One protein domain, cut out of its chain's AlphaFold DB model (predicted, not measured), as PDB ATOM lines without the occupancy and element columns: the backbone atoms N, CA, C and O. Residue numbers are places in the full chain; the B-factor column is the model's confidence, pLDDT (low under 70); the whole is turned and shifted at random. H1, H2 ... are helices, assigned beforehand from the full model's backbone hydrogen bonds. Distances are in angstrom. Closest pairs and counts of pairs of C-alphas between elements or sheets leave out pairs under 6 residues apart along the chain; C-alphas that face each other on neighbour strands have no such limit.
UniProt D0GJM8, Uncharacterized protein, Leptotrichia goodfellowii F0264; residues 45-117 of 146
ATOM      1  N   GLU A  45     -33.850 -64.907  53.985       57.97
ATOM      2  CA  GLU A  45     -34.530 -63.893  53.167       57.97
ATOM      3  C   GLU A  45     -34.642 -62.536  53.879       57.97
ATOM      4  O   GLU A  45     -34.419 -61.495  53.254       57.97
ATOM      5  N   GLU A  46     -34.923 -62.519  55.188       55.31
ATOM      6  CA  GLU A  46     -34.888 -61.285  55.986       55.31
ATOM      7  C   GLU A  46     -33.464 -60.746  56.136       55.31
ATOM      8  O   GLU A  46     -33.251 -59.561  55.898       55.31
ATOM      9  N   ASN A  47     -32.454 -61.580  56.413       53.12
ATOM     10  CA  ASN A  47     -31.063 -61.108  56.457       53.12
ATOM     11  C   ASN A  47     -30.554 -60.599  55.092       53.12
ATOM     12  O   ASN A  47     -29.759 -59.659  55.060       53.12
ATOM     13  N   MET A  48     -31.043 -61.137  53.964       54.00
ATOM     14  CA  MET A  48     -30.783 -60.561  52.634       54.00
ATOM     15  C   MET A  48     -31.517 -59.234  52.401       54.00
ATOM     16  O   MET A  48     -30.936 -58.323  51.809       54.00
ATOM     17  N   LYS A  49     -32.762 -59.083  52.877       54.59
ATOM     18  CA  LYS A  49     -33.496 -57.803  52.842       54.59
ATOM     19  C   LYS A  49     -32.844 -56.734  53.721       54.59
ATOM     20  O   LYS A  49     -32.805 -55.567  53.334       54.59
ATOM     21  N   ASN A  50     -32.274 -57.129  54.856       59.06
ATOM     22  CA  ASN A  50     -31.704 -56.219  55.849       59.06
ATOM     23  C   ASN A  50     -30.387 -55.560  55.404       59.06
ATOM     24  O   ASN A  50     -29.940 -54.614  56.045       59.06
ATOM     25  N   ASN A  51     -29.781 -56.005  54.296       77.44
ATOM     26  CA  ASN A  51     -28.540 -55.433  53.764       77.44
ATOM     27  C   ASN A  51     -28.743 -54.611  52.475       77.44
ATOM     28  O   ASN A  51     -27.787 -54.347  51.750       77.44
ATOM     29  N   ILE A  52     -29.979 -54.213  52.143       91.44
ATOM     30  CA  ILE A  52     -30.253 -53.386  50.951       91.44
ATOM     31  C   ILE A  52     -29.809 -51.934  51.165       91.44
ATOM     32  O   ILE A  52     -29.339 -51.293  50.229       91.44
ATOM     33  N   VAL A  53     -29.926 -51.411  52.385       94.81
ATOM     34  CA  VAL A  53     -29.530 -50.037  52.706       94.81
ATOM     35  C   VAL A  53     -28.269 -50.052  53.563       94.81
ATOM     36  O   VAL A  53     -28.209 -50.726  54.585       94.81
ATOM     37  N   ASN A  54     -27.268 -49.279  53.156       95.81
ATOM     38  CA  ASN A  54     -26.050 -48.992  53.899       95.81
ATOM     39  C   ASN A  54     -26.119 -47.554  54.448       95.81
ATOM     40  O   ASN A  54     -25.765 -46.615  53.728       95.81
ATOM     41  N   PRO A  55     -26.504 -47.347  55.723       95.75
ATOM     42  CA  PRO A  55     -26.670 -46.015  56.315       95.75
ATOM     43  C   PRO A  55     -25.432 -45.112  56.236       95.75
ATOM     44  O   PRO A  55     -25.554 -43.891  56.287       95.75
ATOM     45  N   LYS A  56     -24.235 -45.704  56.108       96.62
ATOM     46  CA  LYS A  56     -22.961 -44.978  56.010       96.62
ATOM     47  C   LYS A  56     -22.625 -44.525  54.587       96.62
ATOM     48  O   LYS A  56     -21.707 -43.730  54.416       96.62
ATOM     49  N   GLY A  57     -23.326 -45.030  53.569       97.12
ATOM     50  CA  GLY A  57     -23.140 -44.594  52.187       97.12
ATOM     51  C   GLY A  57     -23.504 -43.119  52.034       97.12
ATOM     52  O   GLY A  57     -24.519 -42.679  52.567       97.12
ATOM     53  N   THR A  58     -22.686 -42.344  51.332       97.50
ATOM     54  CA  THR A  58     -22.874 -40.890  51.155       97.50
ATOM     55  C   THR A  58     -23.359 -40.516  49.758       97.50
ATOM     56  O   THR A  58     -23.651 -39.354  49.500       97.50
ATOM     57  N   THR A  59     -23.477 -41.497  48.863       98.12
ATOM     58  CA  THR A  59     -24.034 -41.344  47.516       98.12
ATOM     59  C   THR A  59     -25.178 -42.322  47.292       98.12
ATOM     60  O   THR A  59     -25.305 -43.302  48.029       98.12
ATOM     61  N   ILE A  60     -25.987 -42.111  46.251       97.00
ATOM     62  CA  ILE A  60     -27.056 -43.057  45.881       97.00
ATOM     63  C   ILE A  60     -26.495 -44.475  45.693       97.00
ATOM     64  O   ILE A  60     -27.042 -45.439  46.225       97.00
ATOM     65  N   GLU A  61     -25.384 -44.625  44.978       96.56
ATOM     66  CA  GLU A  61     -24.805 -45.942  44.695       96.56
ATOM     67  C   GLU A  61     -24.258 -46.658  45.931       96.56
ATOM     68  O   GLU A  61     -24.387 -47.877  46.026       96.56
ATOM     69  N   THR A  62     -23.684 -45.915  46.880       97.06
ATOM     70  CA  THR A  62     -23.101 -46.487  48.106       97.06
ATOM     71  C   THR A  62     -24.121 -46.683  49.228       97.06
ATOM     72  O   THR A  62     -23.878 -47.496  50.120       97.06
ATOM     73  N   ARG A  63     -25.248 -45.950  49.202       97.69
ATOM     74  CA  ARG A  63     -26.365 -46.063  50.156       97.69
ATOM     75  C   ARG A  63     -27.251 -47.265  49.854       97.69
ATOM     76  O   ARG A  63     -27.703 -47.909  50.791       97.69
ATOM     77  N   TYR A  64     -27.497 -47.573  48.582       96.19
ATOM     78  CA  TYR A  64     -28.401 -48.655  48.189       96.19
ATOM     79  C   TYR A  64     -27.636 -49.794  47.527       96.19
ATOM     80  O   TYR A  64     -27.280 -49.723  46.346       96.19
ATOM     81  N   ASN A  65     -27.418 -50.861  48.285       94.56
ATOM     82  CA  ASN A  65     -26.808 -52.091  47.811       94.56
ATOM     83  C   ASN A  65     -27.702 -52.780  46.776       94.56
ATOM     84  O   ASN A  65     -28.918 -52.587  46.712       94.56
ATOM     85  N   VAL A  66     -27.078 -53.596  45.933       93.00
ATOM     86  CA  VAL A  66     -27.808 -54.378  44.937       93.00
ATOM     87  C   VAL A  66     -28.552 -55.511  45.652       93.00
ATOM     88  O   VAL A  66     -27.918 -56.237  46.421       93.00
ATOM     89  N   PRO A  67     -29.864 -55.694  45.413       90.69
ATOM     90  CA  PRO A  67     -30.591 -56.819  45.977       90.69
ATOM     91  C   PRO A  67     -29.999 -58.160  45.540       90.69
ATOM     92  O   PRO A  67     -29.442 -58.305  44.449       90.69
ATOM     93  N   ALA A  68     -30.173 -59.161  46.389       88.00
ATOM     94  CA  ALA A  68     -29.772 -60.530  46.123       88.00
ATOM     95  C   ALA A  68     -30.259 -61.057  44.766       88.00
ATOM     96  O   ALA A  68     -31.434 -60.934  44.434       88.00
ATOM     97  N   GLY A  69     -29.361 -61.671  43.992       91.88
ATOM     98  CA  GLY A  69     -29.691 -62.236  42.677       91.88
ATOM     99  C   GLY A  69     -29.764 -61.213  41.537       91.88
ATOM    100  O   GLY A  69     -29.902 -61.611  40.382       91.88
ATOM    101  N   TYR A  70     -29.604 -59.918  41.822       93.12
ATOM    102  CA  TYR A  70     -29.561 -58.866  40.808       93.12
ATOM    103  C   TYR A  70     -28.138 -58.359  40.583       93.12
ATOM    104  O   TYR A  70     -27.238 -58.514  41.408       93.12
ATOM    105  N   LYS A  71     -27.936 -57.715  39.432       94.12
ATOM    106  CA  LYS A  71     -26.719 -56.965  39.113       94.12
ATOM    107  C   LYS A  71     -27.103 -55.549  38.719       94.12
ATOM    108  O   LYS A  71     -28.120 -55.334  38.061       94.12
ATOM    109  N   ARG A  72     -26.276 -54.578  39.103       93.06
ATOM    110  CA  ARG A  72     -26.444 -53.200  38.642       93.06
ATOM    111  C   ARG A  72     -26.049 -53.128  37.166       93.06
ATOM    112  O   ARG A  72     -24.979 -53.600  36.793       93.06
ATOM    113  N   VAL A  73     -26.896 -52.526  36.334       94.44
ATOM    114  CA  VAL A  73     -26.555 -52.242  34.931       94.44
ATOM    115  C   VAL A  73     -25.349 -51.304  34.896       94.44
ATOM    116  O   VAL A  73     -25.310 -50.331  35.662       94.44
ATOM    117  N   GLN A  74     -24.382 -51.569  34.019       95.44
ATOM    118  CA  GLN A  74     -23.222 -50.699  33.838       95.44
ATOM    119  C   GLN A  74     -23.689 -49.280  33.481       95.44
ATOM    120  O   GLN A  74     -24.500 -49.101  32.574       95.44
ATOM    121  N   ALA A  75     -23.207 -48.275  34.213       96.25
ATOM    122  CA  ALA A  75     -23.358 -46.887  33.791       96.25
ATOM    123  C   ALA A  75     -22.140 -46.522  32.945       96.25
ATOM    124  O   ALA A  75     -21.006 -46.743  33.371       96.25
ATOM    125  N   GLU A  76     -22.380 -45.990  31.750       97.00
ATOM    126  CA  GLU A  76     -21.313 -45.473  30.897       97.00
ATOM    127  C   GLU A  76     -20.625 -44.288  31.583       97.00
ATOM    128  O   GLU A  76     -21.274 -43.486  32.273       97.00
ATOM    129  N   GLU A  77     -19.310 -44.187  31.406       95.00
ATOM    130  CA  GLU A  77     -18.533 -43.089  31.959       95.00
ATOM    131  C   GLU A  77     -19.007 -41.748  31.394       95.00
ATOM    132  O   GLU A  77     -19.266 -41.570  30.207       95.00
ATOM    133  N   GLY A  78     -19.177 -40.782  32.284       94.44
ATOM    134  CA  GLY A  78     -19.698 -39.480  31.956       94.44
ATOM    135  C   GLY A  78     -21.180 -39.467  31.586       94.44
ATOM    136  O   GLY A  78     -21.643 -38.407  31.180       94.44
ATOM    137  N   SER A  79     -21.923 -40.567  31.705       96.50
ATOM    138  CA  SER A  79     -23.368 -40.571  31.461       96.50
ATOM    139  C   SER A  79     -24.149 -39.913  32.600       96.50
ATOM    140  O   SER A  79     -23.687 -39.796  33.739       96.50
ATOM    141  N   PHE A  80     -25.403 -39.556  32.324       95.75
ATOM    142  CA  PHE A  80     -26.307 -39.069  33.367       95.75
ATOM    143  C   PHE A  80     -26.622 -40.137  34.424       95.75
ATOM    144  O   PHE A  80     -26.817 -39.811  35.589       95.75
ATOM    145  N   ALA A  81     -26.617 -41.420  34.050       96.88
ATOM    146  CA  ALA A  81     -26.803 -42.510  35.003       96.88
ATOM    147  C   ALA A  81     -25.645 -42.584  36.012       96.88
ATOM    148  O   ALA A  81     -25.891 -42.745  37.207       96.88
ATOM    149  N   GLN A  82     -24.396 -42.430  35.548       97.00
ATOM    150  CA  GLN A  82     -23.234 -42.353  36.436       97.00
ATOM    151  C   GLN A  82     -23.311 -41.104  37.323       97.00
ATOM    152  O   GLN A  82     -23.062 -41.194  38.524       97.00
ATOM    153  N   PHE A  83     -23.710 -39.959  36.762       96.88
ATOM    154  CA  PHE A  83     -23.913 -38.726  37.526       96.88
ATOM    155  C   PHE A  83     -24.939 -38.906  38.654       96.88
ATOM    156  O   PHE A  83     -24.637 -38.580  39.799       96.88
ATOM    157  N   LEU A  84     -26.116 -39.477  38.366       96.50
ATOM    158  CA  LEU A  84     -27.163 -39.711  39.367       96.50
ATOM    159  C   LEU A  84     -26.685 -40.635  40.495       96.50
ATOM    160  O   LEU A  84     -26.876 -40.341  41.670       96.50
ATOM    161  N   ARG A  85     -26.006 -41.733  40.153       96.81
ATOM    162  CA  ARG A  85     -25.451 -42.685  41.133       96.81
ATOM    163  C   ARG A  85     -24.464 -42.050  42.113       96.81
ATOM    164  O   ARG A  85     -24.401 -42.470  43.267       96.81
ATOM    165  N   ASN A  86     -23.753 -41.020  41.666       96.50
ATOM    166  CA  ASN A  86     -22.764 -40.293  42.454       96.50
ATOM    167  C   ASN A  86     -23.313 -39.032  43.138       96.50
ATOM    168  O   ASN A  86     -22.538 -38.319  43.775       96.50
ATOM    169  N   GLN A  87     -24.621 -38.757  43.054       96.62
ATOM    170  CA  GLN A  87     -25.210 -37.644  43.799       96.62
ATOM    171  C   GLN A  87     -25.030 -37.851  45.292       96.62
ATOM    172  O   GLN A  87     -25.290 -38.943  45.810       96.62
ATOM    173  N   LYS A  88     -24.590 -36.788  45.966       97.00
ATOM    174  CA  LYS A  88     -24.428 -36.781  47.413       97.00
ATOM    175  C   LYS A  88     -25.795 -36.838  48.080       97.00
ATOM    176  O   LYS A  88     -26.759 -36.223  47.630       97.00
ATOM    177  N   LEU A  89     -25.863 -37.594  49.160       97.81
ATOM    178  CA  LEU A  89     -27.026 -37.693  50.021       97.81
ATOM    179  C   LEU A  89     -26.693 -37.069  51.371       97.81
ATOM    180  O   LEU A  89     -25.574 -37.209  51.870       97.81
ATOM    181  N   LYS A  90     -27.701 -36.466  51.999       97.06
ATOM    182  CA  LYS A  90     -27.644 -36.116  53.418       97.06
ATOM    183  C   LYS A  90     -27.481 -37.391  54.276       97.06
ATOM    184  O   LYS A  90     -27.666 -38.516  53.769       97.06
ATOM    185  N   PRO A  91     -27.112 -37.260  55.569       97.50
ATOM    186  CA  PRO A  91     -27.045 -38.399  56.481       97.50
ATOM    187  C   PRO A  91     -28.309 -39.268  56.416       97.50
ATOM    188  O   PRO A  91     -29.410 -38.777  56.168       97.50
ATOM    189  N   TYR A  92     -28.156 -40.584  56.568       97.38
ATOM    190  CA  TYR A  92     -29.316 -41.472  56.504       97.38
ATOM    191  C   TYR A  92     -30.297 -41.180  57.644       97.38
ATOM    192  O   TYR A  92     -29.879 -40.986  58.783       97.38
ATOM    193  N   GLY A  93     -31.593 -41.156  57.329       95.25
ATOM    194  CA  GLY A  93     -32.654 -40.784  58.266       95.25
ATOM    195  C   GLY A  93     -33.030 -39.298  58.261       95.25
ATOM    196  O   GLY A  93     -34.062 -38.954  58.843       95.25
ATOM    197  N   GLU A  94     -32.263 -38.442  57.575       96.50
ATOM    198  CA  GLU A  94     -32.607 -37.027  57.400       96.50
ATOM    199  C   GLU A  94     -33.980 -36.880  56.729       96.50
ATOM    200  O   GLU A  94     -34.322 -37.611  55.793       96.50
ATOM    201  N   LYS A  95     -34.779 -35.920  57.202       94.88
ATOM    202  CA  LYS A  95     -36.109 -35.654  56.651       94.88
ATOM    203  C   LYS A  95     -36.039 -34.592  55.564       94.88
ATOM    204  O   LYS A  95     -35.386 -33.566  55.720       94.88
ATOM    205  N   ALA A  96     -36.764 -34.821  54.474       92.12
ATOM    206  CA  ALA A  96     -37.097 -33.749  53.552       92.12
ATOM    207  C   ALA A  96     -38.013 -32.764  54.286       92.12
ATOM    208  O   ALA A  96     -38.945 -33.189  54.971       92.12
ATOM    209  N   LEU A  97     -37.753 -31.469  54.145       91.56
ATOM    210  CA  LEU A  97     -38.559 -30.424  54.767       91.56
ATOM    211  C   LEU A  97     -39.483 -29.792  53.725       91.56
ATOM    212  O   LEU A  97     -39.135 -29.682  52.548       91.56
ATOM    213  N   PHE A  98     -40.670 -29.389  54.160       88.75
ATOM    214  CA  PHE A  98     -41.485 -28.425  53.438       88.75
ATOM    215  C   PHE A  98     -40.838 -27.038  53.513       88.75
ATOM    216  O   PHE A  98     -39.977 -26.781  54.355       88.75
ATOM    217  N   PHE A  99     -41.279 -26.118  52.654       85.88
ATOM    218  CA  PHE A  99     -40.771 -24.745  52.644       85.88
ATOM    219  C   PHE A  99     -40.940 -24.025  53.997       85.88
ATOM    220  O   PHE A  99     -40.085 -23.246  54.401       85.88
ATOM    221  N   ASN A 100     -42.005 -24.339  54.738       89.00
ATOM    222  CA  ASN A 100     -42.250 -23.822  56.089       89.00
ATOM    223  C   ASN A 100     -41.335 -24.443  57.173       89.00
ATOM    224  O   ASN A 100     -41.503 -24.140  58.352       89.00
ATOM    225  N   GLY A 101     -40.397 -25.321  56.799       89.88
ATOM    226  CA  GLY A 101     -39.468 -25.999  57.703       89.88
ATOM    227  C   GLY A 101     -40.023 -27.261  58.368       89.88
ATOM    228  O   GLY A 101     -39.279 -27.961  59.052       89.88
ATOM    229  N   GLU A 102     -41.299 -27.593  58.168       94.06
ATOM    230  CA  GLU A 102     -41.887 -28.802  58.743       94.06
ATOM    231  C   GLU A 102     -41.376 -30.062  58.038       94.06
ATOM    232  O   GLU A 102     -41.197 -30.097  56.820       94.06
ATOM    233  N   ALA A 103     -41.169 -31.139  58.797       95.12
ATOM    234  CA  ALA A 103     -40.721 -32.404  58.234       95.12
ATOM    235  C   ALA A 103     -41.816 -33.054  57.376       95.12
ATOM    236  O   ALA A 103     -42.929 -33.322  57.833       95.12
ATOM    237  N   LYS A 104     -41.472 -33.393  56.133       92.50
ATOM    238  CA  LYS A 104     -42.323 -34.189  55.255       92.50
ATOM    239  C   LYS A 104     -42.313 -35.641  55.711       92.50
ATOM    240  O   LYS A 104     -41.251 -36.235  55.920       92.50
ATOM    241  N   ARG A 105     -43.502 -36.238  55.780       94.44
ATOM    242  CA  ARG A 105     -43.681 -37.667  56.054       94.44
ATOM    243  C   ARG A 105     -42.844 -38.518  55.089       94.44
ATOM    244  O   ARG A 105     -42.899 -38.300  53.879       94.44
ATOM    245  N   SER A 106     -42.082 -39.471  55.621       93.81
ATOM    246  CA  SER A 106     -41.195 -40.341  54.834       93.81
ATOM    247  C   SER A 106     -41.860 -41.633  54.372       93.81
ATOM    248  O   SER A 106     -41.593 -42.101  53.267       93.81
ATOM    249  N   GLU A 107     -42.731 -42.219  55.195       93.25
ATOM    250  CA  GLU A 107     -43.202 -43.596  55.010       93.25
ATOM    251  C   GLU A 107     -43.930 -43.765  53.670       93.25
ATOM    252  O   GLU A 107     -44.968 -43.149  53.431       93.25
ATOM    253  N   GLY A 108     -43.368 -44.603  52.795       91.00
ATOM    254  CA  GLY A 108     -43.906 -44.867  51.459       91.00
ATOM    255  C   GLY A 108     -43.733 -43.727  50.446       91.00
ATOM    256  O   GLY A 108     -44.262 -43.835  49.344       91.00
ATOM    257  N   ILE A 109     -43.016 -42.648  50.792       91.00
ATOM    258  CA  ILE A 109     -42.838 -41.463  49.937       91.00
ATOM    259  C   ILE A 109     -41.380 -41.310  49.497       91.00
ATOM    260  O   ILE A 109     -41.111 -41.180  48.304       91.00
ATOM    261  N   TYR A 110     -40.438 -41.299  50.441       93.62
ATOM    262  CA  TYR A 110     -39.003 -41.181  50.164       93.62
ATOM    263  C   TYR A 110     -38.181 -41.863  51.265       93.62
ATOM    264  O   TYR A 110     -38.658 -42.014  52.388       93.62
ATOM    265  N   ASP A 111     -36.940 -42.243  50.949       95.38
ATOM    266  CA  ASP A 111     -36.026 -42.903  51.901       95.38
ATOM    267  C   ASP A 111     -34.787 -42.056  52.252       95.38
ATOM    268  O   ASP A 111     -34.371 -42.005  53.405       95.38
ATOM    269  N   SER A 112     -34.212 -41.338  51.284       96.12
ATOM    270  CA  SER A 112     -33.054 -40.463  51.505       96.12
ATOM    271  C   SER A 112     -33.245 -39.105  50.831       96.12
ATOM    272  O   SER A 112     -33.988 -38.985  49.856       96.12
ATOM    273  N   VAL A 113     -32.539 -38.090  51.336       95.31
ATOM    274  CA  VAL A 113     -32.571 -36.713  50.825       95.31
ATOM    275  C   VAL A 113     -31.281 -36.425  50.064       95.31
ATOM    276  O   VAL A 113     -30.189 -36.669  50.580       95.31
ATOM    277  N   ILE A 114     -31.404 -35.915  48.840       94.75
ATOM    278  CA  ILE A 114     -30.256 -35.462  48.047       94.75
ATOM    279  C   ILE A 114     -29.685 -34.192  48.682       94.75
ATOM    280  O   ILE A 114     -30.429 -33.298  49.084       94.75
ATOM    281  N   ASP A 115     -28.362 -34.127  48.783       94.19
ATOM    282  CA  ASP A 115     -27.651 -32.969  49.312       94.19
ATOM    283  C   ASP A 115     -27.343 -31.978  48.187       94.19
ATOM    284  O   ASP A 115     -26.263 -31.989  47.597       94.19
ATOM    285  N   VAL A 116     -28.347 -31.169  47.858       88.25
ATOM    286  CA  VAL A 116     -28.265 -30.072  46.887       88.25
ATOM    287  C   VAL A 116     -28.584 -28.755  47.576       88.25
ATOM    288  O   VAL A 116     -29.418 -28.695  48.484       88.25
ATOM    289  N   GLU A 117     -27.920 -27.693  47.133       83.31
ATOM    290  CA  GLU A 117     -28.248 -26.336  47.556       83.31
ATOM    291  C   GLU A 117     -29.562 -25.920  46.891       83.31
ATOM    292  O   GLU A 117     -29.658 -25.814  45.668       83.31
TER     293      GLU A 117
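Overview. This is residues 45 to 117 of the 146 residues of an uncharacterized protein of Leptotrichia goodfellowii F0264 (UniProt D0GJM8). With little regular structure, this is a flat, loose run of loops round two short helices, H2 and H3, with H1 away from both; residues 64 to 79 make a wide loop between H2 and H3, and residues 86 to 117 run out to Asn 100 and fold back. The printed part has 73 residues, 15 of them in three named helices, H1, H2, H3 in that order, with no named strand: all helix. The radius of gyration of the C-alphas is 14.1 A and the spans are 41 by 36 by 20 A.

Along the chain. Find C-alpha 45 at (-34.530, -63.893, 53.167), where H1, residues 45 to 49, begins. H2 is residues 60 to 63. H3, residues 80 to 85, runs 8.6 A to C-alpha 85 at (-25.451, -42.685, 41.133).

Arrangement. H2 and H3 only just touch, with 3 pairs of C-alphas within 8 A; look at the closest, Glu 61 and Arg 85, 4.9 A apart. H1 is apart from both. In H1 and H3 every O i to N i+4 pair is within hydrogen-bond range; H2 is too short for one.

Size, cuts and confidence. The C-alphas of Gly 69 and Asn 100 are farthest apart, 42.6 A. The printed part has no cut. The link from H2 to H3 is long. Residues 45 to 50 have pLDDT under 70.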